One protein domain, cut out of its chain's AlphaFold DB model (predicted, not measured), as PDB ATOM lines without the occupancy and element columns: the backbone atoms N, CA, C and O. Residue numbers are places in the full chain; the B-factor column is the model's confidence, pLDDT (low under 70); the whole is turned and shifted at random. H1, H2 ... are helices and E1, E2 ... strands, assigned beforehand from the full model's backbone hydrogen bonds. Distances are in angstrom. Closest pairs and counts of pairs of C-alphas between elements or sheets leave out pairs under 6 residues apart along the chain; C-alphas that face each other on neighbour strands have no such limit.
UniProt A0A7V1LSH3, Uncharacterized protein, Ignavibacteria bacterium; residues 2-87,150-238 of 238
ATOM      1  N   ALA A   2      59.994  34.160  93.746       48.84
ATOM      2  CA  ALA A   2      60.022  34.152  95.209       48.84
ATOM      3  C   ALA A   2      60.125  35.598  95.715       48.84
ATOM      4  O   ALA A   2      61.161  36.005  96.228       48.84
ATOM      5  N   PHE A   3      59.075  36.391  95.496       58.75
ATOM      6  CA  PHE A   3      58.963  37.729  96.076       58.75
ATOM      7  C   PHE A   3      57.910  37.706  97.171       58.75
ATOM      8  O   PHE A   3      56.868  37.066  97.036       58.75
ATOM      9  N   ASN A   4      58.219  38.376  98.272       60.16
ATOM     10  CA  ASN A   4      57.335  38.479  99.410       60.16
ATOM     11  C   ASN A   4      56.586  39.815  99.325       60.16
ATOM     12  O   ASN A   4      57.214  40.860  99.451       60.16
ATOM     13  N   PHE A   5      55.269  39.788  99.106       68.06
ATOM     14  CA  PHE A   5      54.443  40.995  98.929       68.06
ATOM     15  C   PHE A   5      54.041  41.676 100.254       68.06
ATOM     16  O   PHE A   5      53.163  42.532 100.269       68.06
ATOM     17  N   PHE A   6      54.674  41.336 101.383       64.75
ATOM     18  CA  PHE A   6      54.413  41.967 102.686       64.75
ATOM     19  C   PHE A   6      55.076  43.360 102.843       64.75
ATOM     20  O   PHE A   6      55.556  43.690 103.924       64.75
ATOM     21  N   GLY A   7      55.134  44.176 101.784       68.94
ATOM     22  CA  GLY A   7      55.816  45.478 101.777       68.94
ATOM     23  C   GLY A   7      55.493  46.323 100.541       68.94
ATOM     24  O   GLY A   7      54.444  46.139  99.930       68.94
ATOM     25  N   THR A   8      56.385  47.244 100.170       75.31
ATOM     26  CA  THR A   8      56.266  48.031  98.933       75.31
ATOM     27  C   THR A   8      56.547  47.169  97.701       75.31
ATOM     28  O   THR A   8      57.507  46.400  97.670       75.31
ATOM     29  N   PHE A   9      55.712  47.292  96.671       81.94
ATOM     30  CA  PHE A   9      55.888  46.626  95.375       81.94
ATOM     31  C   PHE A   9      55.393  47.529  94.244       81.94
ATOM     32  O   PHE A   9      54.705  48.520  94.487       81.94
ATOM     33  N   THR A  10      55.755  47.225  93.000       85.50
ATOM     34  CA  THR A  10      55.322  48.002  91.830       85.50
ATOM     35  C   THR A  10      54.085  47.394  91.172       85.50
ATOM     36  O   THR A  10      53.827  46.190  91.266       85.50
ATOM     37  N   THR A  11      53.331  48.206  90.429       86.25
ATOM     38  CA  THR A  11      52.251  47.693  89.569       86.25
ATOM     39  C   THR A  11      52.769  46.711  88.510       86.25
ATOM     40  O   THR A  11      52.089  45.731  88.222       86.25
ATOM     41  N   GLY A  12      53.993  46.891  87.994       86.31
ATOM     42  CA  GLY A  12      54.642  45.937  87.086       86.31
ATOM     43  C   GLY A  12      54.893  44.558  87.712       86.31
ATOM     44  O   GLY A  12      54.579  43.538  87.099       86.31
ATOM     45  N   GLN A  13      55.389  44.506  88.957       86.81
ATOM     46  CA  GLN A  13      55.560  43.250  89.707       86.81
ATOM     47  C   GLN A  13      54.221  42.542  89.952       86.81
ATOM     48  O   GLN A  13      54.145  41.312  89.888       86.81
ATOM     49  N   TRP A  14      53.165  43.309  90.227       88.81
ATOM     50  CA  TRP A  14      51.822  42.772  90.418       88.81
ATOM     51  C   TRP A  14      51.238  42.175  89.129       88.81
ATOM     52  O   TRP A  14      50.725  41.057  89.161       88.81
ATOM     53  N   GLU A  15      51.358  42.857  87.986       89.94
ATOM     54  CA  GLU A  15      50.906  42.321  86.691       89.94
ATOM     55  C   GLU A  15      51.635  41.023  86.313       89.94
ATOM     56  O   GLU A  15      51.001  40.044  85.907       89.94
ATOM     57  N   ASP A  16      52.953  40.966  86.522       88.81
ATOM     58  CA  ASP A  16      53.736  39.751  86.284       88.81
ATOM     59  C   ASP A  16      53.314  38.609  87.226       88.81
ATOM     60  O   ASP A  16      53.191  37.454  86.800       88.81
ATOM     61  N   PHE A  17      53.021  38.914  88.496       89.12
ATOM     62  CA  PHE A  17      52.475  37.938  89.438       89.12
ATOM     63  C   PHE A  17      51.083  37.446  89.023       89.12
ATOM     64  O   PHE A  17      50.833  36.240  89.086       89.12
ATOM     65  N   LYS A  18      50.186  38.329  88.561       90.25
ATOM     66  CA  LYS A  18      48.865  37.944  88.038       90.25
ATOM     67  C   LYS A  18      48.996  37.003  86.848       90.25
ATOM     68  O   LYS A  18      48.350  35.952  86.821       90.25
ATOM     69  N   ALA A  19      49.855  37.342  85.888       89.12
ATOM     70  CA  ALA A  19      50.108  36.514  84.712       89.12
ATOM     71  C   ALA A  19      50.651  35.130  85.102       89.12
ATOM     72  O   ALA A  19      50.115  34.107  84.669       89.12
ATOM     73  N   PHE A  20      51.657  35.085  85.981       88.50
ATOM     74  CA  PHE A  20      52.200  33.832  86.504       88.50
ATOM     75  C   PHE A  20      51.134  33.007  87.237       88.50
ATOM     76  O   PHE A  20      50.993  31.807  86.994       88.50
ATOM     77  N   SER A  21      50.345  33.648  88.096       88.94
ATOM     78  CA  SER A  21      49.309  32.989  88.891       88.94
ATOM     79  C   SER A  21      48.207  32.393  88.019       88.94
ATOM     80  O   SER A  21      47.749  31.290  88.298       88.94
ATOM     81  N   ARG A  22      47.825  33.053  86.918       88.69
ATOM     82  CA  ARG A  22      46.865  32.513  85.940       88.69
ATOM     83  C   ARG A  22      47.391  31.278  85.212       88.69
ATOM     84  O   ARG A  22      46.632  30.338  84.988       88.69
ATOM     85  N   ILE A  23      48.684  31.244  84.886       87.56
ATOM     86  CA  ILE A  23      49.323  30.048  84.313       87.56
ATOM     87  C   ILE A  23      49.287  28.902  85.334       87.56
ATOM     88  O   ILE A  23      48.864  27.794  85.014       87.56
ATOM     89  N   GLN A  24      49.655  29.187  86.584       86.00
ATOM     90  CA  GLN A  24      49.637  28.213  87.680       86.00
ATOM     91  C   GLN A  24      48.219  27.761  88.065       86.00
ATOM     92  O   GLN A  24      48.035  26.635  88.523       86.00
ATOM     93  N   ALA A  25      47.191  28.582  87.831       84.31
ATOM     94  CA  ALA A  25      45.802  28.229  88.117       84.31
ATOM     95  C   ALA A  25      45.339  26.984  87.339       84.31
ATOM     96  O   ALA A  25      44.530  26.201  87.841       84.31
ATOM     97  N   ILE A  26      45.891  26.742  86.143       82.50
ATOM     98  CA  ILE A  26      45.623  25.523  85.367       82.50
ATOM     99  C   ILE A  26      46.143  24.279  86.110       82.50
ATOM    100  O   ILE A  26      45.474  23.241  86.134       82.50
ATOM    101  N   GLU A  27      47.293  24.386  86.779       89.31
ATOM    102  CA  GLU A  27      47.899  23.292  87.545       89.31
ATOM    103  C   GLU A  27      47.110  22.947  88.816       89.31
ATOM    104  O   GLU A  27      47.176  21.806  89.281       89.31
ATOM    105  N   LEU A  28      46.293  23.866  89.346       88.81
ATOM    106  CA  LEU A  28      45.485  23.621  90.549       88.81
ATOM    107  C   LEU A  28      44.555  22.411  90.393       88.81
ATOM    108  O   LEU A  28      44.405  21.623  91.326       88.81
ATOM    109  N   ARG A  29      43.976  22.198  89.204       88.75
ATOM    110  CA  ARG A  29      43.122  21.024  88.938       88.75
ATOM    111  C   ARG A  29      43.918  19.719  88.939       88.75
ATOM    112  O   ARG A  29      43.443  18.707  89.460       88.75
ATOM    113  N   LEU A  30      45.130  19.736  88.384       91.19
ATOM    114  CA  LEU A  30      46.030  18.579  88.386       91.19
ATOM    115  C   LEU A  30      46.491  18.259  89.809       91.19
ATOM    116  O   LEU A  30      46.434  17.102  90.228       91.19
ATOM    117  N   ARG A  31      46.851  19.290  90.579       92.94
ATOM    118  CA  ARG A  31      47.213  19.173  91.991       92.94
ATOM    119  C   ARG A  31      46.061  18.623  92.825       92.94
ATOM    120  O   ARG A  31      46.265  17.653  93.547       92.94
ATOM    121  N   LYS A  32      44.837  19.137  92.655       93.44
ATOM    122  CA  LYS A  32      43.629  18.586  93.292       93.44
ATOM    123  C   LYS A  32      43.447  17.104  92.961       93.44
ATOM    124  O   LYS A  32      43.160  16.302  93.848       93.44
ATOM    125  N   SER A  33      43.596  16.718  91.695       93.62
ATOM    126  CA  SER A  33      43.472  15.314  91.274       93.62
ATOM    127  C   SER A  33      44.513  14.421  91.955       93.62
ATOM    128  O   SER A  33      44.185  13.337  92.444       93.62
ATOM    129  N   TRP A  34      45.759  14.892  92.046       95.25
ATOM    130  CA  TRP A  34      46.826  14.192  92.752       95.25
ATOM    131  C   TRP A  34      46.551  14.081  94.260       95.25
ATOM    132  O   TRP A  34      46.604  12.974  94.793       95.25
ATOM    133  N   LEU A  35      46.164  15.174  94.923       95.12
ATOM    134  CA  LEU A  35      45.832  15.193  96.354       95.12
ATOM    135  C   LEU A  35      44.664  14.261  96.689       95.12
ATOM    136  O   LEU A  35      44.728  13.535  97.673       95.12
ATOM    137  N   ASN A  36      43.627  14.205  95.849       93.81
ATOM    138  CA  ASN A  36      42.518  13.266  96.043       93.81
ATOM    139  C   ASN A  36      42.982  11.804  95.979       93.81
ATOM    140  O   ASN A  36      42.567  10.975  96.790       93.81
ATOM    141  N   LYS A  37      43.871  11.469  95.034       94.31
ATOM    142  CA  LYS A  37      44.468  10.126  94.959       94.31
ATOM    143  C   LYS A  37      45.344   9.835  96.175       94.31
ATOM    144  O   LYS A  37      45.317   8.717  96.689       94.31
ATOM    145  N   GLU A  38      46.090  10.830  96.640       92.94
ATOM    146  CA  GLU A  38      46.926  10.719  97.831       92.94
ATOM    147  C   GLU A  38      46.083  10.489  99.090       92.94
ATOM    148  O   GLU A  38      46.360   9.563  99.851       92.94
ATOM    149  N   LEU A  39      44.986  11.232  99.255       92.31
ATOM    150  CA  LEU A  39      44.044  11.070 100.361       92.31
ATOM    151  C   LEU A  39      43.445   9.657 100.391       92.31
ATOM    152  O   LEU A  39      43.388   9.024 101.444       92.31
ATOM    153  N   LEU A  40      43.064   9.116  99.230       91.25
ATOM    154  CA  LEU A  40      42.575   7.737  99.115       91.25
ATOM    155  C   LEU A  40      43.657   6.697  99.450       91.25
ATOM    156  O   LEU A  40      43.351   5.647 100.023       91.25
ATOM    157  N   ARG A  41      44.920   6.976  99.109       92.00
ATOM    158  CA  ARG A  41      46.065   6.102  99.402       92.00
ATOM    159  C   ARG A  41      46.369   6.062 100.898       92.00
ATOM    160  O   ARG A  41      46.495   4.972 101.466       92.00
ATOM    161  N   VAL A  42      46.484   7.233 101.523       91.69
ATOM    162  CA  VAL A  42      46.733   7.393 102.964       91.69
ATOM    163  C   VAL A  42      45.567   6.811 103.753       91.69
ATOM    164  O   VAL A  42      45.782   5.997 104.652       91.69
ATOM    165  N   GLY A  43      44.344   7.121 103.330       88.75
ATOM    166  CA  GLY A  43      43.110   6.674 103.949       88.75
ATOM    167  C   GLY A  43      42.473   7.751 104.817       88.75
ATOM    168  O   GLY A  43      43.154   8.558 105.440       88.75
ATOM    169  N   ILE A  44      41.145   7.721 104.867       87.50
ATOM    170  CA  ILE A  44      40.333   8.668 105.629       87.50
ATOM    171  C   ILE A  44      39.940   8.007 106.944       87.50
ATOM    172  O   ILE A  44      39.458   6.869 106.948       87.50
ATOM    173  N   PHE A  45      40.138   8.721 108.049       87.44
ATOM    174  CA  PHE A  45      39.739   8.290 109.381       87.44
ATOM    175  C   PHE A  45      38.315   8.755 109.683       87.44
ATOM    176  O   PHE A  45      37.973   9.920 109.513       87.44
ATOM    177  N   ILE A  46      37.475   7.839 110.152       85.69
ATOM    178  CA  ILE A  46      36.075   8.098 110.482       85.69
ATOM    179  C   ILE A  46      35.837   7.638 111.913       85.69
ATOM    180  O   ILE A  46      36.044   6.467 112.243       85.69
ATOM    181  N   THR A  47      35.359   8.561 112.745       83.38
ATOM    182  CA  THR A  47      34.950   8.270 114.121       83.38
ATOM    183  C   THR A  47      33.442   8.422 114.245       83.38
ATOM    184  O   THR A  47      32.900   9.495 113.996       83.38
ATOM    185  N   THR A  48      32.757   7.353 114.640       81.94
ATOM    186  CA  THR A  48      31.329   7.368 114.959       81.94
ATOM    187  C   THR A  48      31.142   7.630 116.446       81.94
ATOM    188  O   THR A  48      31.788   6.990 117.280       81.94
ATOM    189  N   TYR A  49      30.226   8.538 116.775       76.31
ATOM    190  CA  TYR A  49      29.930   8.948 118.144       76.31
ATOM    191  C   TYR A  49      28.517   8.532 118.557       76.31
ATOM    192  O   TYR A  49      27.606   8.512 117.733       76.31
ATOM    193  N   ASN A  50      28.342   8.234 119.843       77.75
ATOM    194  CA  ASN A  50      27.046   8.159 120.510       77.75
ATOM    195  C   ASN A  50      27.075   9.157 121.673       77.75
ATOM    196  O   ASN A  50      27.780   8.952 122.666       77.75
ATOM    197  N   GLY A  51      26.394  10.291 121.497       79.38
ATOM    198  CA  GLY A  51      26.559  11.450 122.373       79.38
ATOM    199  C   GLY A  51      28.019  11.937 122.389       79.38
ATOM    200  O   GLY A  51      28.625  12.082 121.324       79.38
ATOM    201  N   PRO A  52      28.627  12.182 123.565       70.69
ATOM    202  CA  PRO A  52      30.008  12.651 123.654       70.69
ATOM    203  C   PRO A  52      31.052  11.532 123.499       70.69
ATOM    204  O   PRO A  52      32.246  11.837 123.493       70.69
ATOM    205  N   TYR A  53      30.656  10.260 123.372       65.06
ATOM    206  CA  TYR A  53      31.566   9.110 123.427       65.06
ATOM    207  C   TYR A  53      31.845   8.513 122.039       65.06
ATOM    208  O   TYR A  53      30.905   8.304 121.267       65.06
ATOM    209  N   PRO A  54      33.117   8.225 121.689       69.31
ATOM    210  CA  PRO A  54      33.442   7.546 120.442       69.31
ATOM    211  C   PRO A  54      33.089   6.060 120.573       69.31
ATOM    212  O   PRO A  54      33.565   5.377 121.476       69.31
ATOM    213  N   VAL A  55      32.250   5.555 119.672       77.69
ATOM    214  CA  VAL A  55      31.791   4.154 119.690       77.69
ATOM    215  C   VAL A  55      32.532   3.312 118.663       77.69
ATOM    216  O   VAL A  55      32.689   2.106 118.839       77.69
ATOM    217  N   LYS A  56      32.990   3.935 117.574       81.62
ATOM    218  CA  LYS A  56      33.626   3.210 116.480       81.62
ATOM    219  C   LYS A  56      34.664   4.077 115.794       81.62
ATOM    220  O   LYS A  56      34.363   5.199 115.400       81.62
ATOM    221  N   PHE A  57      35.856   3.530 115.603       81.75
ATOM    222  CA  PHE A  57      36.912   4.160 114.825       81.75
ATOM    223  C   PHE A  57      37.249   3.279 113.621       81.75
ATOM    224  O   PHE A  57      37.636   2.116 113.768       81.75
ATOM    225  N   THR A  58      37.084   3.817 112.418       87.19
ATOM    226  CA  THR A  58      37.336   3.120 111.149       87.19
ATOM    227  C   THR A  58      38.243   3.945 110.255       87.19
ATOM    228  O   THR A  58      38.248   5.166 110.348       87.19
ATOM    229  N   ALA A  59      38.994   3.289 109.375       89.19
ATOM    230  CA  ALA A  59      39.792   3.971 108.367       89.19
ATOM    231  C   ALA A  59      39.835   3.182 107.053       89.19
ATOM    232  O   ALA A  59      39.723   1.950 107.062       89.19
ATOM    233  N   THR A  60      40.011   3.886 105.936       90.44
ATOM    234  CA  THR A  60      40.212   3.301 104.598       90.44
ATOM    235  C   THR A  60      41.703   3.230 104.233       90.44
ATOM    236  O   THR A  60      42.556   3.636 105.019       90.44
ATOM    237  N   GLY A  61      42.056   2.652 103.079       89.88
ATOM    238  CA  GLY A  61      43.422   2.713 102.535       89.88
ATOM    239  C   GLY A  61      44.526   2.142 103.441       89.88
ATOM    240  O   GLY A  61      44.364   1.101 104.093       89.88
ATOM    241  N   TYR A  62      45.684   2.810 103.452       91.31
ATOM    242  CA  TYR A  62      46.831   2.447 104.290       91.31
ATOM    243  C   TYR A  62      46.528   2.577 105.791       91.31
ATOM    244  O   TYR A  62      46.847   1.669 106.564       91.31
ATOM    245  N   ALA A  63      45.834   3.641 106.192       88.94
ATOM    246  CA  ALA A  63      45.360   3.869 107.551       88.94
ATOM    247  C   ALA A  63      44.517   2.699 108.078       88.94
ATOM    248  O   ALA A  63      44.722   2.231 109.200       88.94
ATOM    249  N   GLY A  64      43.634   2.145 107.244       89.31
ATOM    250  CA  GLY A  64      42.844   0.958 107.570       89.31
ATOM    251  C   GLY A  64      43.702  -0.275 107.870       89.31
ATOM    252  O   GLY A  64      43.404  -1.024 108.804       89.31
ATOM    253  N   LYS A  65      44.803  -0.479 107.130       92.12
ATOM    254  CA  LYS A  65      45.751  -1.579 107.392       92.12
ATOM    255  C   LYS A  65      46.453  -1.401 108.737       92.12
ATOM    256  O   LYS A  65      46.527  -2.355 109.510       92.12
ATOM    257  N   LEU A  66      46.920  -0.186 109.036       90.88
ATOM    258  CA  LEU A  66      47.545   0.129 110.323       90.88
ATOM    259  C   LEU A  66      46.573  -0.087 111.486       90.88
ATOM    260  O   LEU A  66      46.937  -0.696 112.491       90.88
ATOM    261  N   LEU A  67      45.323   0.347 111.324       89.12
ATOM    262  CA  LEU A  67      44.297   0.213 112.347       89.12
ATOM    263  C   LEU A  67      43.943  -1.252 112.632       89.12
ATOM    264  O   LEU A  67      43.792  -1.641 113.789       89.12
ATOM    265  N   ARG A  68      43.845  -2.087 111.590       88.69
ATOM    266  CA  ARG A  68      43.646  -3.537 111.749       88.69
ATOM    267  C   ARG A  68      44.827  -4.185 112.467       88.69
ATOM    268  O   ARG A  68      44.605  -4.962 113.390       88.69
ATOM    269  N   ALA A  69      46.059  -3.833 112.099       88.25
ATOM    270  CA  ALA A  69      47.256  -4.331 112.779       88.25
ATOM    271  C   ALA A  69      47.272  -3.933 114.265       88.25
ATOM    272  O   ALA A  69      47.575  -4.760 115.122       88.25
ATOM    273  N   TYR A  70      46.873  -2.700 114.580       87.50
ATOM    274  CA  TYR A  70      46.756  -2.221 115.955       87.50
ATOM    275  C   TYR A  70      45.715  -3.013 116.763       87.50
ATOM    276  O   TYR A  70      45.993  -3.418 117.891       87.50
ATOM    277  N   ARG A  71      44.553  -3.312 116.161       84.25
ATOM    278  CA  ARG A  71      43.508  -4.155 116.774       84.25
ATOM    279  C   ARG A  71      43.978  -5.589 117.028       84.25
ATOM    280  O   ARG A  71      43.696  -6.133 118.090       84.25
ATOM    281  N   ILE A  72      44.728  -6.184 116.098       85.38
ATOM    282  CA  ILE A  72      45.293  -7.539 116.254       85.38
ATOM    283  C   ILE A  72      46.268  -7.601 117.438       85.38
ATOM    284  O   ILE A  72      46.302  -8.599 118.153       85.38
ATOM    285  N   LEU A  73      47.015  -6.525 117.701       81.06
ATOM    286  CA  LEU A  73      47.906  -6.417 118.864       81.06
ATOM    287  C   LEU A  73      47.172  -6.081 120.179       81.06
ATOM    288  O   LEU A  73      47.807  -5.695 121.159       81.06
ATOM    289  N   GLY A  74      45.841  -6.203 120.212       72.00
ATOM    290  CA  GLY A  74      45.021  -5.938 121.396       72.00
ATOM    291  C   GLY A  74      44.805  -4.452 121.691       72.00
ATOM    292  O   GLY A  74      44.348  -4.098 122.776       72.00
ATOM    293  N   GLY A  75      45.146  -3.564 120.755       75.31
ATOM    294  CA  GLY A  75      44.832  -2.147 120.848       75.31
ATOM    295  C   GLY A  75      43.356  -1.880 120.545       75.31
ATOM    296  O   GLY A  75      42.804  -2.404 119.582       75.31
ATOM    297  N   VAL A  76      42.713  -1.028 121.342       78.31
ATOM    298  CA  VAL A  76      41.322  -0.598 121.114       78.31
ATOM    299  C   VAL A  76      41.342   0.898 120.820       78.31
ATOM    300  O   VAL A  76      41.384   1.676 121.774       78.31
ATOM    301  N   PRO A  77      41.414   1.330 119.549       71.88
ATOM    302  CA  PRO A  77      41.583   2.738 119.170       71.88
ATOM    303  C   PRO A  77      40.622   3.677 119.899       71.88
ATOM    304  O   PRO A  77      41.032   4.717 120.395       71.88
ATOM    305  N   GLU A  78      39.372   3.244 120.054       71.75
ATOM    306  CA  GLU A  78      38.286   3.974 120.706       71.75
ATOM    307  C   GLU A  78      38.554   4.269 122.193       71.75
ATOM    308  O   GLU A  78      38.027   5.234 122.738       71.75
ATOM    309  N   GLN A  79      39.372   3.443 122.855       62.78
ATOM    310  CA  GLN A  79      39.638   3.510 124.298       62.78
ATOM    311  C   GLN A  79      41.087   3.884 124.637       62.78
ATOM    312  O   GLN A  79      41.358   4.443 125.698       62.78
ATOM    313  N   THR A  80      42.030   3.518 123.767       57.88
ATOM    314  CA  THR A  80      43.476   3.538 124.048       57.88
ATOM    315  C   THR A  80      44.197   4.665 123.339       57.88
ATOM    316  O   THR A  80      45.147   5.220 123.883       57.88
ATOM    317  N   MET A  81      43.735   5.037 122.149       62.25
ATOM    318  CA  MET A  81      44.325   6.140 121.429       62.25
ATOM    319  C   MET A  81      43.626   7.427 121.869       62.25
ATOM    320  O   MET A  81      42.407   7.548 121.779       62.25
ATOM    321  N   LEU A  82      44.396   8.415 122.327       53.47
ATOM    322  CA  LEU A  82      43.921   9.787 122.562       53.47
ATOM    323  C   LEU A  82      43.667  10.507 121.219       53.47
ATOM    324  O   LEU A  82      44.142  11.616 121.003       53.47
ATOM    325  N   LEU A  83      43.006   9.840 120.272       48.84
ATOM    326  CA  LEU A  83      42.743  10.356 118.935       48.84
ATOM    327  C   LEU A  83      41.410  11.094 118.947       48.84
ATOM    328  O   LEU A  83      40.339  10.493 118.871       48.84
ATOM    329  N   ARG A  84      41.497  12.415 119.020       47.12
ATOM    330  CA  ARG A  84      40.540  13.328 118.399       47.12
ATOM    331  C   ARG A  84      41.339  14.392 117.651       47.12
ATOM    332  O   ARG A  84      42.496  14.630 117.994       47.12
ATOM    333  N   THR A  85      40.725  14.987 116.632       41.19
ATOM    334  CA  THR A  85      41.258  16.164 115.933       41.19
ATOM    335  C   THR A  85      41.605  17.269 116.937       41.19
ATOM    336  O   THR A  85      41.078  17.294 118.057       41.19
ATOM    337  N   ARG A  86      42.504  18.184 116.543       38.81
ATOM    338  CA  ARG A  86      43.068  19.260 117.389       38.81
ATOM    339  C   ARG A  86      42.018  20.038 118.193       38.81
ATOM    340  O   ARG A  86      42.308  20.538 119.275       38.81
ATOM    341  N   ASP A  87      40.795  20.087 117.689       38.41
ATOM    342  CA  ASP A  87      39.700  20.902 118.202       38.41
ATOM    343  C   ASP A  87      39.041  20.334 119.476       38.41
ATOM    344  O   ASP A  87      38.223  21.019 120.091       38.41
ATOM    345  N   GLU A 150      52.946   0.882 120.358       79.94
ATOM    346  CA  GLU A 150      53.367   2.293 120.405       79.94
ATOM    347  C   GLU A 150      53.882   2.777 119.039       79.94
ATOM    348  O   GLU A 150      53.522   3.856 118.559       79.94
ATOM    349  N   ARG A 151      54.656   1.942 118.333       85.31
ATOM    350  CA  ARG A 151      55.118   2.258 116.975       85.31
ATOM    351  C   ARG A 151      53.966   2.353 115.971       85.31
ATOM    352  O   ARG A 151      54.018   3.188 115.066       85.31
ATOM    353  N   LEU A 152      52.949   1.497 116.088       86.81
ATOM    354  CA  LEU A 152      51.743   1.590 115.264       86.81
ATOM    355  C   LEU A 152      50.916   2.829 115.613       86.81
ATOM    356  O   LEU A 152      50.440   3.486 114.692       86.81
ATOM    357  N   GLU A 153      50.801   3.197 116.890       85.25
ATOM    358  CA  GLU A 153      50.129   4.432 117.320       85.25
ATOM    359  C   GLU A 153      50.763   5.662 116.684       85.25
ATOM    360  O   GLU A 153      50.055   6.489 116.113       85.25
ATOM    361  N   PHE A 154      52.093   5.758 116.720       86.69
ATOM    362  CA  PHE A 154      52.809   6.867 116.098       86.69
ATOM    363  C   PHE A 154      52.546   6.945 114.589       86.69
ATOM    364  O   PHE A 154      52.289   8.020 114.049       86.69
ATOM    365  N   LYS A 155      52.557   5.799 113.897       89.81
ATOM    366  CA  LYS A 155      52.261   5.744 112.458       89.81
ATOM    367  C   LYS A 155      50.816   6.125 112.142       89.81
ATOM    368  O   LYS A 155      50.589   6.803 111.149       89.81
ATOM    369  N   ILE A 156      49.860   5.696 112.967       88.31
ATOM    370  CA  ILE A 156      48.438   6.026 112.809       88.31
ATOM    371  C   ILE A 156      48.217   7.525 113.014       88.31
ATOM    372  O   ILE A 156      47.567   8.141 112.179       88.31
ATOM    373  N   LYS A 157      48.817   8.119 114.054       87.06
ATOM    374  CA  LYS A 157      48.775   9.570 114.299       87.06
ATOM    375  C   LYS A 157      49.342  10.354 113.123       87.06
ATOM    376  O   LYS A 157      48.654  11.193 112.566       87.06
ATOM    377  N   ARG A 158      50.542   9.993 112.663       88.19
ATOM    378  CA  ARG A 158      51.167  10.644 111.506       88.19
ATOM    379  C   ARG A 158      50.324  10.526 110.235       88.19
ATOM    380  O   ARG A 158      50.279  11.464 109.449       88.19
ATOM    381  N   ALA A 159      49.692   9.374 110.009       88.00
ATOM    382  CA  ALA A 159      48.805   9.185 108.867       88.00
ATOM    383  C   ALA A 159      47.540  10.050 108.975       88.00
ATOM    384  O   ALA A 159      47.099  10.570 107.958       88.00
ATOM    385  N   MET A 160      46.996  10.221 110.183       87.94
ATOM    386  CA  MET A 160      45.849  11.093 110.450       87.94
ATOM    387  C   MET A 160      46.200  12.568 110.235       87.94
ATOM    388  O   MET A 160      45.515  13.251 109.482       87.94
ATOM    389  N   ASP A 161      47.311  13.037 110.805       88.12
ATOM    390  CA  ASP A 161      47.763  14.420 110.621       88.12
ATOM    391  C   ASP A 161      48.003  14.726 109.135       88.12
ATOM    392  O   ASP A 161      47.629  15.783 108.629       88.12
ATOM    393  N   TYR A 162      48.589  13.770 108.409       91.19
ATOM    394  CA  TYR A 162      48.816  13.915 106.977       91.19
ATOM    395  C   TYR A 162      47.512  13.888 106.168       91.19
ATOM    396  O   TYR A 162      47.374  14.679 105.238       91.19
ATOM    397  N   SER A 163      46.538  13.035 106.513       91.19
ATOM    398  CA  SER A 163      45.233  13.051 105.842       91.19
ATOM    399  C   SER A 163      44.500  14.374 106.056       91.19
ATOM    400  O   SER A 163      43.927  14.902 105.106       91.19
ATOM    401  N   ASP A 164      44.573  14.934 107.266       89.25
ATOM    402  CA  ASP A 164      43.957  16.222 107.593       89.25
ATOM    403  C   ASP A 164      44.624  17.361 106.814       89.25
ATOM    404  O   ASP A 164      43.939  18.210 106.243       89.25
ATOM    405  N   GLN A 165      45.956  17.350 106.718       92.00
ATOM    406  CA  GLN A 165      46.705  18.318 105.918       92.00
ATOM    407  C   GLN A 165      46.321  18.252 104.433       92.00
ATOM    408  O   GLN A 165      46.084  19.288 103.811       92.00
ATOM    409  N   VAL A 166      46.237  17.047 103.861       92.75
ATOM    410  CA  VAL A 166      45.843  16.855 102.457       92.75
ATOM    411  C   VAL A 166      44.405  17.329 102.227       92.75
ATOM    412  O   VAL A 166      44.139  17.975 101.216       92.75
ATOM    413  N   GLN A 167      43.487  17.057 103.160       92.81
ATOM    414  CA  GLN A 167      42.103  17.523 103.063       92.81
ATOM    415  C   GLN A 167      42.014  19.053 103.099       92.81
ATOM    416  O   GLN A 167      41.366  19.639 102.240       92.81
ATOM    417  N   GLN A 168      42.720  19.707 104.026       92.69
ATOM    418  CA  GLN A 168      42.770  21.173 104.092       92.69
ATOM    419  C   GLN A 168      43.297  21.783 102.792       92.69
ATOM    420  O   GLN A 168      42.788  22.798 102.322       92.69
ATOM    421  N   GLU A 169      44.308  21.162 102.186       92.56
ATOM    422  CA  GLU A 169      44.852  21.622 100.913       92.56
ATOM    423  C   GLU A 169      43.845  21.470  99.764       92.56
ATOM    424  O   GLU A 169      43.712  22.376  98.940       92.56
ATOM    425  N   ILE A 170      43.091  20.364  99.728       92.81
ATOM    426  CA  ILE A 170      41.985  20.179  98.777       92.81
ATOM    427  C   ILE A 170      40.929  21.271  98.971       92.81
ATOM    428  O   ILE A 170      40.525  21.889  97.989       92.81
ATOM    429  N   ASP A 171      40.529  21.551 100.213       92.50
ATOM    430  CA  ASP A 171      39.508  22.555 100.528       92.50
ATOM    431  C   ASP A 171      39.949  23.969 100.102       92.50
ATOM    432  O   ASP A 171      39.156  24.746  99.561       92.50
ATOM    433  N   LEU A 172      41.234  24.303 100.283       90.75
ATOM    434  CA  LEU A 172      41.817  25.565  99.813       90.75
ATOM    435  C   LEU A 172      41.789  25.673  98.287       90.75
ATOM    436  O   LEU A 172      41.407  26.714  97.748       90.75
ATOM    437  N   ILE A 173      42.170  24.604  97.584       92.25
ATOM    438  CA  ILE A 173      42.124  24.576  96.120       92.25
ATOM    439  C   ILE A 173      40.674  24.677  95.626       92.25
ATOM    440  O   ILE A 173      40.413  25.385  94.657       92.25
ATOM    441  N   ASP A 174      39.723  24.041  96.306       91.56
ATOM    442  CA  ASP A 174      38.303  24.102  95.949       91.56
ATOM    443  C   ASP A 174      37.721  25.493  96.119       91.56
ATOM    444  O   ASP A 174      36.978  25.958  95.252       91.56
ATOM    445  N   LYS A 175      38.129  26.201  97.172       90.31
ATOM    446  CA  LYS A 175      37.793  27.612  97.338       90.31
ATOM    447  C   LYS A 175      38.332  28.452  96.177       90.31
ATOM    448  O   LYS A 175      37.572  29.227  95.600       90.31
ATOM    449  N   LEU A 176      39.593  28.254  95.781       89.31
ATOM    450  CA  LEU A 176      40.209  28.975  94.659       89.31
ATOM    451  C   LEU A 176      39.553  28.659  93.306       89.31
ATOM    452  O   LEU A 176      39.426  29.551  92.472       89.31
ATOM    453  N   LEU A 177      39.121  27.415  93.091       88.19
ATOM    454  CA  LEU A 177      38.450  26.972  91.864       88.19
ATOM    455  C   LEU A 177      36.944  27.286  91.828       88.19
ATOM    456  O   LEU A 177      36.301  27.032  90.808       88.19
ATOM    457  N   SER A 178      36.373  27.792  92.923       89.44
ATOM    458  CA  SER A 178      34.963  28.180  92.986       89.44
ATOM    459  C   SER A 178      34.666  29.399  92.101       89.44
ATOM    460  O   SER A 178      35.571  30.077  91.625       89.44
ATOM    461  N   THR A 179      33.387  29.696  91.870       81.44
ATOM    462  CA  THR A 179      32.942  30.858  91.074       81.44
ATOM    463  C   THR A 179      32.429  32.017  91.937       81.44
ATOM    464  O   THR A 179      31.769  32.913  91.422       81.44
ATOM    465  N   GLY A 180      32.655  31.976  93.255       82.31
ATOM    466  CA  GLY A 180      32.098  32.932  94.217       82.31
ATOM    467  C   GLY A 180      33.151  33.755  94.958       82.31
ATOM    468  O   GLY A 180      34.310  33.840  94.547       82.31
ATOM    469  N   LEU A 181      32.727  34.339  96.082       79.56
ATOM    470  CA  LEU A 181      33.597  35.078  96.997       79.56
ATOM    471  C   LEU A 181      34.752  34.195  97.488       79.56
ATOM    472  O   LEU A 181      34.548  33.087  97.992       79.56
ATOM    473  N   GLY A 182      35.971  34.706  97.364       80.69
ATOM    474  CA  GLY A 182      37.202  34.001  97.692       80.69
ATOM    475  C   GLY A 182      37.717  33.058  96.602       80.69
ATOM    476  O   GLY A 182      38.693  32.353  96.871       80.69
ATOM    477  N   SER A 183      37.110  33.048  95.410       89.62
ATOM    478  CA  SER A 183      37.682  32.405  94.220       89.62
ATOM    479  C   SER A 183      38.987  33.066  93.779       89.62
ATOM    480  O   SER A 183      39.316  34.171  94.204       89.62
ATOM    481  N   PHE A 184      39.741  32.389  92.915       89.56
ATOM    482  CA  PHE A 184      40.997  32.910  92.384       89.56
ATOM    483  C   PHE A 184      40.829  34.281  91.706       89.56
ATOM    484  O   PHE A 184      41.538  35.222  92.053       89.56
ATOM    485  N   GLU A 185      39.867  34.423  90.788       88.81
ATOM    486  CA  GLU A 185      39.641  35.705  90.104       88.81
ATOM    487  C   GLU A 185      39.067  36.767  91.053       88.81
ATOM    488  O   GLU A 185      39.473  37.922  90.975       88.81
ATOM    489  N   ASP A 186      38.200  36.393  92.002       89.25
ATOM    490  CA  ASP A 186      37.698  37.327  93.021       89.25
ATOM    491  C   ASP A 186      38.832  37.878  93.901       89.25
ATOM    492  O   ASP A 186      38.884  39.074  94.180       89.25
ATOM    493  N   GLN A 187      39.801  37.035  94.273       88.94
ATOM    494  CA  GLN A 187      40.984  37.469  95.018       88.94
ATOM    495  C   GLN A 187      41.867  38.417  94.198       88.94
ATOM    496  O   GLN A 187      42.319  39.427  94.737       88.94
ATOM    497  N   LEU A 188      42.085  38.142  92.907       90.06
ATOM    498  CA  LEU A 188      42.839  39.054  92.037       90.06
ATOM    499  C   LEU A 188      42.145  40.415  91.907       90.06
ATOM    500  O   LEU A 188      42.792  41.446  92.082       90.06
ATOM    501  N   VAL A 189      40.830  40.417  91.669       89.38
ATOM    502  CA  VAL A 189      40.027  41.645  91.573       89.38
ATOM    503  C   VAL A 189      40.026  42.404  92.898       89.38
ATOM    504  O   VAL A 189      40.169  43.624  92.908       89.38
ATOM    505  N   SER A 190      39.909  41.706  94.030       87.56
ATOM    506  CA  SER A 190      39.968  42.320  95.358       87.56
ATOM    507  C   SER A 190      41.295  43.048  95.585       87.56
ATOM    508  O   SER A 190      41.294  44.186  96.057       87.56
ATOM    509  N   VAL A 191      42.418  42.440  95.187       87.00
ATOM    510  CA  VAL A 191      43.736  43.080  95.279       87.00
ATOM    511  C   VAL A 191      43.863  44.251  94.298       87.00
ATOM    512  O   VAL A 191      44.333  45.308  94.707       87.00
ATOM    513  N   ASP A 192      43.379  44.137  93.056       87.50
ATOM    514  CA  ASP A 192      43.352  45.259  92.098       87.50
ATOM    515  C   ASP A 192      42.573  46.473  92.659       87.50
ATOM    516  O   ASP A 192      43.010  47.626  92.562       87.50
ATOM    517  N   VAL A 193      41.435  46.227  93.317       86.06
ATOM    518  CA  VAL A 193      40.652  47.269  94.003       86.06
ATOM    519  C   VAL A 193      41.418  47.880  95.182       86.06
ATOM    520  O   VAL A 193      41.297  49.078  95.424       86.06
ATOM    521  N   LEU A 194      42.210  47.101  95.922       84.12
ATOM    522  CA  LEU A 194      43.051  47.634  97.001       84.12
ATOM    523  C   LEU A 194      44.222  48.472  96.473       84.12
ATOM    524  O   LEU A 194      44.517  49.512  97.054       84.12
ATOM    525  N   ILE A 195      44.851  48.059  95.369       81.62
ATOM    526  CA  ILE A 195      45.964  48.781  94.729       81.62
ATOM    527  C   ILE A 195      45.499  50.125  94.154       81.62
ATOM    528  O   ILE A 195      46.214  51.120  94.233       81.62
ATOM    529  N   SER A 196      44.293  50.170  93.585       79.12
ATOM    530  CA  SER A 196      43.715  51.393  93.004       79.12
ATOM    531  C   SER A 196      43.268  52.435  94.036       79.12
ATOM    532  O   SER A 196      42.984  53.572  93.660       79.12
ATOM    533  N   ARG A 197      43.214  52.085  95.327       76.38
ATOM    534  CA  ARG A 197      42.859  53.006  96.414       76.38
ATOM    535  C   ARG A 197      44.112  53.746  96.912       76.38
ATOM    536  O   ARG A 197      44.972  53.113  97.525       76.38
ATOM    537  N   PRO A 198      44.198  55.080  96.735       60.75
ATOM    538  CA  PRO A 198      45.395  55.857  97.078       60.75
ATOM    539  C   PRO A 198      45.778  55.821  98.565       60.75
ATOM    540  O   PRO A 198      46.933  56.032  98.908       60.75
ATOM    541  N   GLU A 199      44.813  55.566  99.452       61.12
ATOM    542  CA  GLU A 199      44.997  55.642 100.910       61.12
ATOM    543  C   GLU A 199      45.394  54.305 101.561       61.12
ATOM    544  O   GLU A 199      45.742  54.282 102.739       61.12
ATOM    545  N   SER A 200      45.329  53.185 100.829       56.69
ATOM    546  CA  SER A 200      45.535  51.838 101.388       56.69
ATOM    547  C   SER A 200      46.737  51.079 100.827       56.69
ATOM    548  O   SER A 200      47.017  49.977 101.294       56.69
ATOM    549  N   ALA A 201      47.424  51.621  99.820       61.31
ATOM    550  CA  ALA A 201      48.411  50.879  99.047       61.31
ATOM    551  C   ALA A 201      49.768  51.592  99.003       61.31
ATOM    552  O   ALA A 201      49.925  52.639  98.382       61.31
ATOM    553  N   ASN A 202      50.781  50.954  99.588       70.75
ATOM    554  CA  ASN A 202      52.190  51.297  99.399       70.75
ATOM    555  C   ASN A 202      52.712  50.684  98.086       70.75
ATOM    556  O   ASN A 202      53.631  49.868  98.076       70.75
ATOM    557  N   VAL A 203      52.071  51.039  96.968       74.19
ATOM    558  CA  VAL A 203      52.368  50.479  95.643       74.19
ATOM    559  C   VAL A 203      52.897  51.565  94.720       74.19
ATOM    560  O   VAL A 203      52.232  52.567  94.464       74.19
ATOM    561  N   VAL A 204      54.096  51.350  94.184       78.19
ATOM    562  CA  VAL A 204      54.716  52.262  93.221       78.19
ATOM    563  C   VAL A 204      54.028  52.085  91.868       78.19
ATOM    564  O   VAL A 204      54.052  50.998  91.280       78.19
ATOM    565  N   GLN A 205      53.423  53.155  91.348       80.88
ATOM    566  CA  GLN A 205      52.799  53.153  90.024       80.88
ATOM    567  C   GLN A 205      53.868  53.156  88.928       80.88
ATOM    568  O   GLN A 205      54.274  54.197  88.420       80.88
ATOM    569  N   ASN A 206      54.348  51.967  88.581       83.25
ATOM    570  CA  ASN A 206      55.305  51.765  87.508       83.25
ATOM    571  C   ASN A 206      55.103  50.377  86.888       83.25
ATOM    572  O   ASN A 206      55.528  49.365  87.447       83.25
ATOM    573  N   LEU A 207      54.425  50.349  85.740       84.25
ATOM    574  CA  LEU A 207      54.110  49.125  84.997       84.25
ATOM    575  C   LEU A 207      55.350  48.494  84.350       84.25
ATOM    576  O   LEU A 207      55.412  47.273  84.211       84.25
ATOM    577  N   ASP A 208      56.342  49.308  83.991       86.88
ATOM    578  CA  ASP A 208      57.562  48.848  83.325       86.88
ATOM    579  C   ASP A 208      58.565  48.243  84.316       86.88
ATOM    580  O   ASP A 208      59.416  47.428  83.950       86.88
ATOM    581  N   ASP A 209      58.459  48.605  85.596       83.12
ATOM    582  CA  ASP A 209      59.337  48.101  86.643       83.12
ATOM    583  C   ASP A 209      58.882  46.748  87.188       83.12
ATOM    584  O   ASP A 209      58.376  46.618  88.301       83.12
ATOM    585  N   LYS A 210      59.118  45.708  86.397       82.81
ATOM    586  CA  LYS A 210      58.823  44.312  86.749       82.81
ATOM    587  C   LYS A 210      59.711  43.747  87.861       82.81
ATOM    588  O   LYS A 210      59.401  42.704  88.430       82.81
ATOM    589  N   PHE A 211      60.819  44.419  88.177       82.00
ATOM    590  CA  PHE A 211      61.823  43.940  89.132       82.00
ATOM    591  C   PHE A 211      61.856  44.738  90.442       82.00
ATOM    592  O   PHE A 211      62.538  44.319  91.375       82.00
ATOM    593  N   GLY A 212      61.107  45.840  90.547       78.12
ATOM    594  CA  GLY A 212      61.069  46.694  91.736       78.12
ATOM    595  C   GLY A 212      62.310  47.577  91.897       78.12
ATOM    596  O   GLY A 212      62.642  47.978  93.009       78.12
ATOM    597  N   LEU A 213      63.023  47.872  90.807       82.25
ATOM    598  CA  LEU A 213      64.253  48.671  90.818       82.25
ATOM    599  C   LEU A 213      64.014  50.155  91.122       82.25
ATOM    600  O   LEU A 213      64.969  50.893  91.365       82.25
ATOM    601  N   ASN A 214      62.769  50.615  91.057       74.44
ATOM    602  CA  ASN A 214      62.368  51.989  91.334       74.44
ATOM    603  C   ASN A 214      61.815  52.187  92.747       74.44
ATOM    604  O   ASN A 214      61.533  53.325  93.119       74.44
ATOM    605  N   ILE A 215      61.718  51.118  93.536       76.19
ATOM    606  CA  ILE A 215      61.359  51.194  94.951       76.19
ATOM    607  C   ILE A 215      62.517  51.853  95.721       76.19
ATOM    608  O   ILE A 215      63.681  51.490  95.549       76.19
ATOM    609  N   GLY A 216      62.209  52.841  96.560       68.06
ATOM    610  CA  GLY A 216      63.167  53.584  97.381       68.06
ATOM    611  C   GLY A 216      63.961  54.669  96.644       68.06
ATOM    612  O   GLY A 216      64.879  55.252  97.226       68.06
ATOM    613  N   LYS A 217      63.648  54.959  95.373       69.12
ATOM    614  CA  LYS A 217      64.259  56.089  94.652       69.12
ATOM    615  C   LYS A 217      63.730  57.431  95.179       69.12
ATOM    616  O   LYS A 217      62.636  57.481  95.720       69.12
ATOM    617  N   PRO A 218      64.441  58.555  94.963       58.50
ATOM    618  CA  PRO A 218      63.957  59.885  95.359       58.50
ATOM    619  C   PRO A 218      62.601  60.280  94.744       58.50
ATOM    620  O   PRO A 218      61.942  61.185  95.235       58.50
ATOM    621  N   THR A 219      62.204  59.616  93.655       59.34
ATOM    622  CA  THR A 219      60.911  59.764  92.971       59.34
ATOM    623  C   THR A 219      59.862  58.749  93.437       59.34
ATOM    624  O   THR A 219      58.826  58.605  92.792       59.34
ATOM    625  N   ASP A 220      60.150  57.980  94.485       59.72
ATOM    626  CA  ASP A 220      59.213  57.047  95.096       59.72
ATOM    627  C   ASP A 220      58.248  57.831  95.999       59.72
ATOM    628  O   ASP A 220      58.655  58.466  96.971       59.72
ATOM    629  N   PHE A 221      56.965  57.816  95.636       60.47
ATOM    630  CA  PHE A 221      55.891  58.505  96.353       60.47
ATOM    631  C   PHE A 221      55.188  57.601  97.382       60.47
ATOM    632  O   PHE A 221      54.101  57.942  97.850       60.47
ATOM    633  N   THR A 222      55.761  56.437  97.713       63.16
ATOM    634  CA  THR A 222      55.218  55.548  98.751       63.16
ATOM    635  C   THR A 222      55.191  56.228 100.118       63.16
ATOM    636  O   THR A 222      56.021  57.080 100.450       63.16
ATOM    637  N   LEU A 223      54.183  55.884 100.920       61.69
ATOM    638  CA  LEU A 223      53.988  56.484 102.231       61.69
ATOM    639  C   LEU A 223      55.111  56.035 103.168       61.69
ATOM    640  O   LEU A 223      55.489  54.863 103.215       61.69
ATOM    641  N   SER A 224      55.621  56.984 103.953       60.88
ATOM    642  CA  SER A 224      56.589  56.693 105.005       60.88
ATOM    643  C   SER A 224      56.022  55.658 105.979       60.88
ATOM    644  O   SER A 224      55.012  55.885 106.644       60.88
ATOM    645  N   ASP A 225      56.750  54.555 106.126       61.69
ATOM    646  CA  ASP A 225      56.472  53.426 107.021       61.69
ATOM    647  C   ASP A 225      56.500  53.816 108.525       61.69
ATOM    648  O   ASP A 225      56.310  52.993 109.420       61.69
ATOM    649  N   ALA A 226      56.762  55.090 108.845       60.59
ATOM    650  CA  ALA A 226      56.863  55.603 110.210       60.59
ATOM    651  C   ALA A 226      55.552  55.480 111.013       60.59
ATOM    652  O   ALA A 226      55.597  55.189 112.211       60.59
ATOM    653  N   LEU A 227      54.393  55.670 110.369       58.25
ATOM    654  CA  LEU A 227      53.077  55.554 111.016       58.25
ATOM    655  C   LEU A 227      52.684  54.092 111.270       58.25
ATOM    656  O   LEU A 227      52.170  53.771 112.346       58.25
ATOM    657  N   ASP A 228      52.989  53.198 110.330       60.62
ATOM    658  CA  ASP A 228      52.695  51.769 110.456       60.62
ATOM    659  C   ASP A 228      53.628  51.083 111.453       60.62
ATOM    660  O   ASP A 228      53.171  50.272 112.257       60.62
ATOM    661  N   ARG A 229      54.903  51.492 111.531       58.25
ATOM    662  CA  ARG A 229      55.794  51.084 112.629       58.25
ATOM    663  C   ARG A 229      55.236  51.507 113.980       58.25
ATOM    664  O   ARG A 229      55.203  50.688 114.891       58.25
ATOM    665  N   GLN A 230      54.758  52.744 114.132       56.59
ATOM    666  CA  GLN A 230      54.157  53.195 115.394       56.59
ATOM    667  C   GLN A 230      52.894  52.407 115.769       56.59
ATOM    668  O   GLN A 230      52.713  52.094 116.948       56.59
ATOM    669  N   LYS A 231      52.042  52.054 114.798       61.50
ATOM    670  CA  LYS A 231      50.893  51.162 115.025       61.50
ATOM    671  C   LYS A 231      51.330  49.749 115.394       61.50
ATOM    672  O   LYS A 231      50.881  49.246 116.414       61.50
ATOM    673  N   ALA A 232      52.261  49.151 114.655       57.56
ATOM    674  CA  ALA A 232      52.775  47.814 114.935       57.56
ATOM    675  C   ALA A 232      53.482  47.732 116.298       57.56
ATOM    676  O   ALA A 232      53.353  46.728 116.992       57.56
ATOM    677  N   TYR A 233      54.192  48.782 116.724       56.84
ATOM    678  CA  TYR A 233      54.776  48.870 118.067       56.84
ATOM    679  C   TYR A 233      53.712  49.036 119.162       56.84
ATOM    680  O   TYR A 233      53.884  48.479 120.242       56.84
ATOM    681  N   LYS A 234      52.609  49.750 118.897       57.75
ATOM    682  CA  LYS A 234      51.461  49.827 119.819       57.75
ATOM    683  C   LYS A 234      50.689  48.508 119.904       57.75
ATOM    684  O   LYS A 234      50.297  48.114 120.991       57.75
ATOM    685  N   GLU A 235      50.502  47.814 118.785       55.88
ATOM    686  CA  GLU A 235      49.802  46.524 118.714       55.88
ATOM    687  C   GLU A 235      50.649  45.360 119.252       55.88
ATOM    688  O   GLU A 235      50.102  44.382 119.751       55.88
ATOM    689  N   ARG A 236      51.983  45.477 119.217       49.41
ATOM    690  CA  ARG A 236      52.928  44.556 119.880       49.41
ATOM    691  C   ARG A 236      53.264  44.964 121.320       49.41
ATOM    692  O   ARG A 236      54.177  44.394 121.912       49.41
ATOM    693  N   GLY A 237      52.565  45.957 121.867       52.44
ATOM    694  CA  GLY A 237      52.815  46.545 123.179       52.44
ATOM    695  C   GLY A 237      51.889  46.049 124.292       52.44
ATOM    696  O   GLY A 237      51.321  46.897 124.969       52.44
ATOM    697  N   THR A 238      51.761  44.726 124.465       44.75
ATOM    698  CA  THR A 238      51.706  43.979 125.751       44.75
ATOM    699  C   THR A 238      51.937  42.501 125.478       44.75
ATOM    700  O   THR A 238      51.149  41.943 124.679       44.75
TER     701      THR A 238
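Overview. This is residues 2 to 87 and 150 to 238 of the 238 residues of an uncharacterized protein of Ignavibacteria bacterium (UniProt A0A7V1LSH3). A long kinked helix, H1, runs from a loop-rich end to a small head made of the strand hairpin E1 E2 with H2 and H3, and H4 comes back from the head beside residues 28 to 42 of H1. Past H4 lie H5 and the long loop stretch of residues 196 to 225, from which residues 226 to 238, with H6, stick out. There are 175 printed residues, with six named helices and two named strands in the order H1 E1 E2 H2 H3 H4 H5 H6, mostly helix, and one antiparallel sheet, E1 - E2. The whole is extended, with a radius of gyration of the C-alphas of 24.2 A and spans of 73 by 45 by 30 A.

Arrangement. H1, residues 11 to 42, has a kink of 43 degrees near residue 27. E1, residues 45 to 50, and E2, residues 53 to 59, form a hairpin, with N 46 and O 58 at 2.8 A, within hydrogen-bond range. H2, residues 61 to 72, and H1 touch only at their ends, closest at C-alphas Val 42 and Tyr 62, 5.1 A. H3 is residues 77 to 80. H4, residues 150 to 177, touches H1 at a steep tilt of 43 degrees, opposite ways, closest at C-alphas Lys 32 and Ile 170, 5.9 A. H1, H2 and H4 form a bundle, a group of three helices. H5, residues 184 to 195, and H4 only just touch, only at the corner, with 3 pairs of C-alphas within 8 A. H6, residues 226 to 235, touches no helix. Every O i to N i+4 pair is within range in H2, H4, H5 and H6, and 24 of 28 in H1; H3 is too short for one.

Along the chain. H1 begins at C-alpha 11 (52.251, 47.693, 89.569) and is 42.8 A long. H4 is 40.6 A long. H6 ends at C-alpha 235 (49.802, 46.524, 118.714).

Size, cuts and confidence. Residues 88 to 149 are cut out, a gap of 23.2 A between C-alphas 87 and 150. The link H5 to H6 is long. Confidence is under 70 in 44 residues, among them 216 to 238.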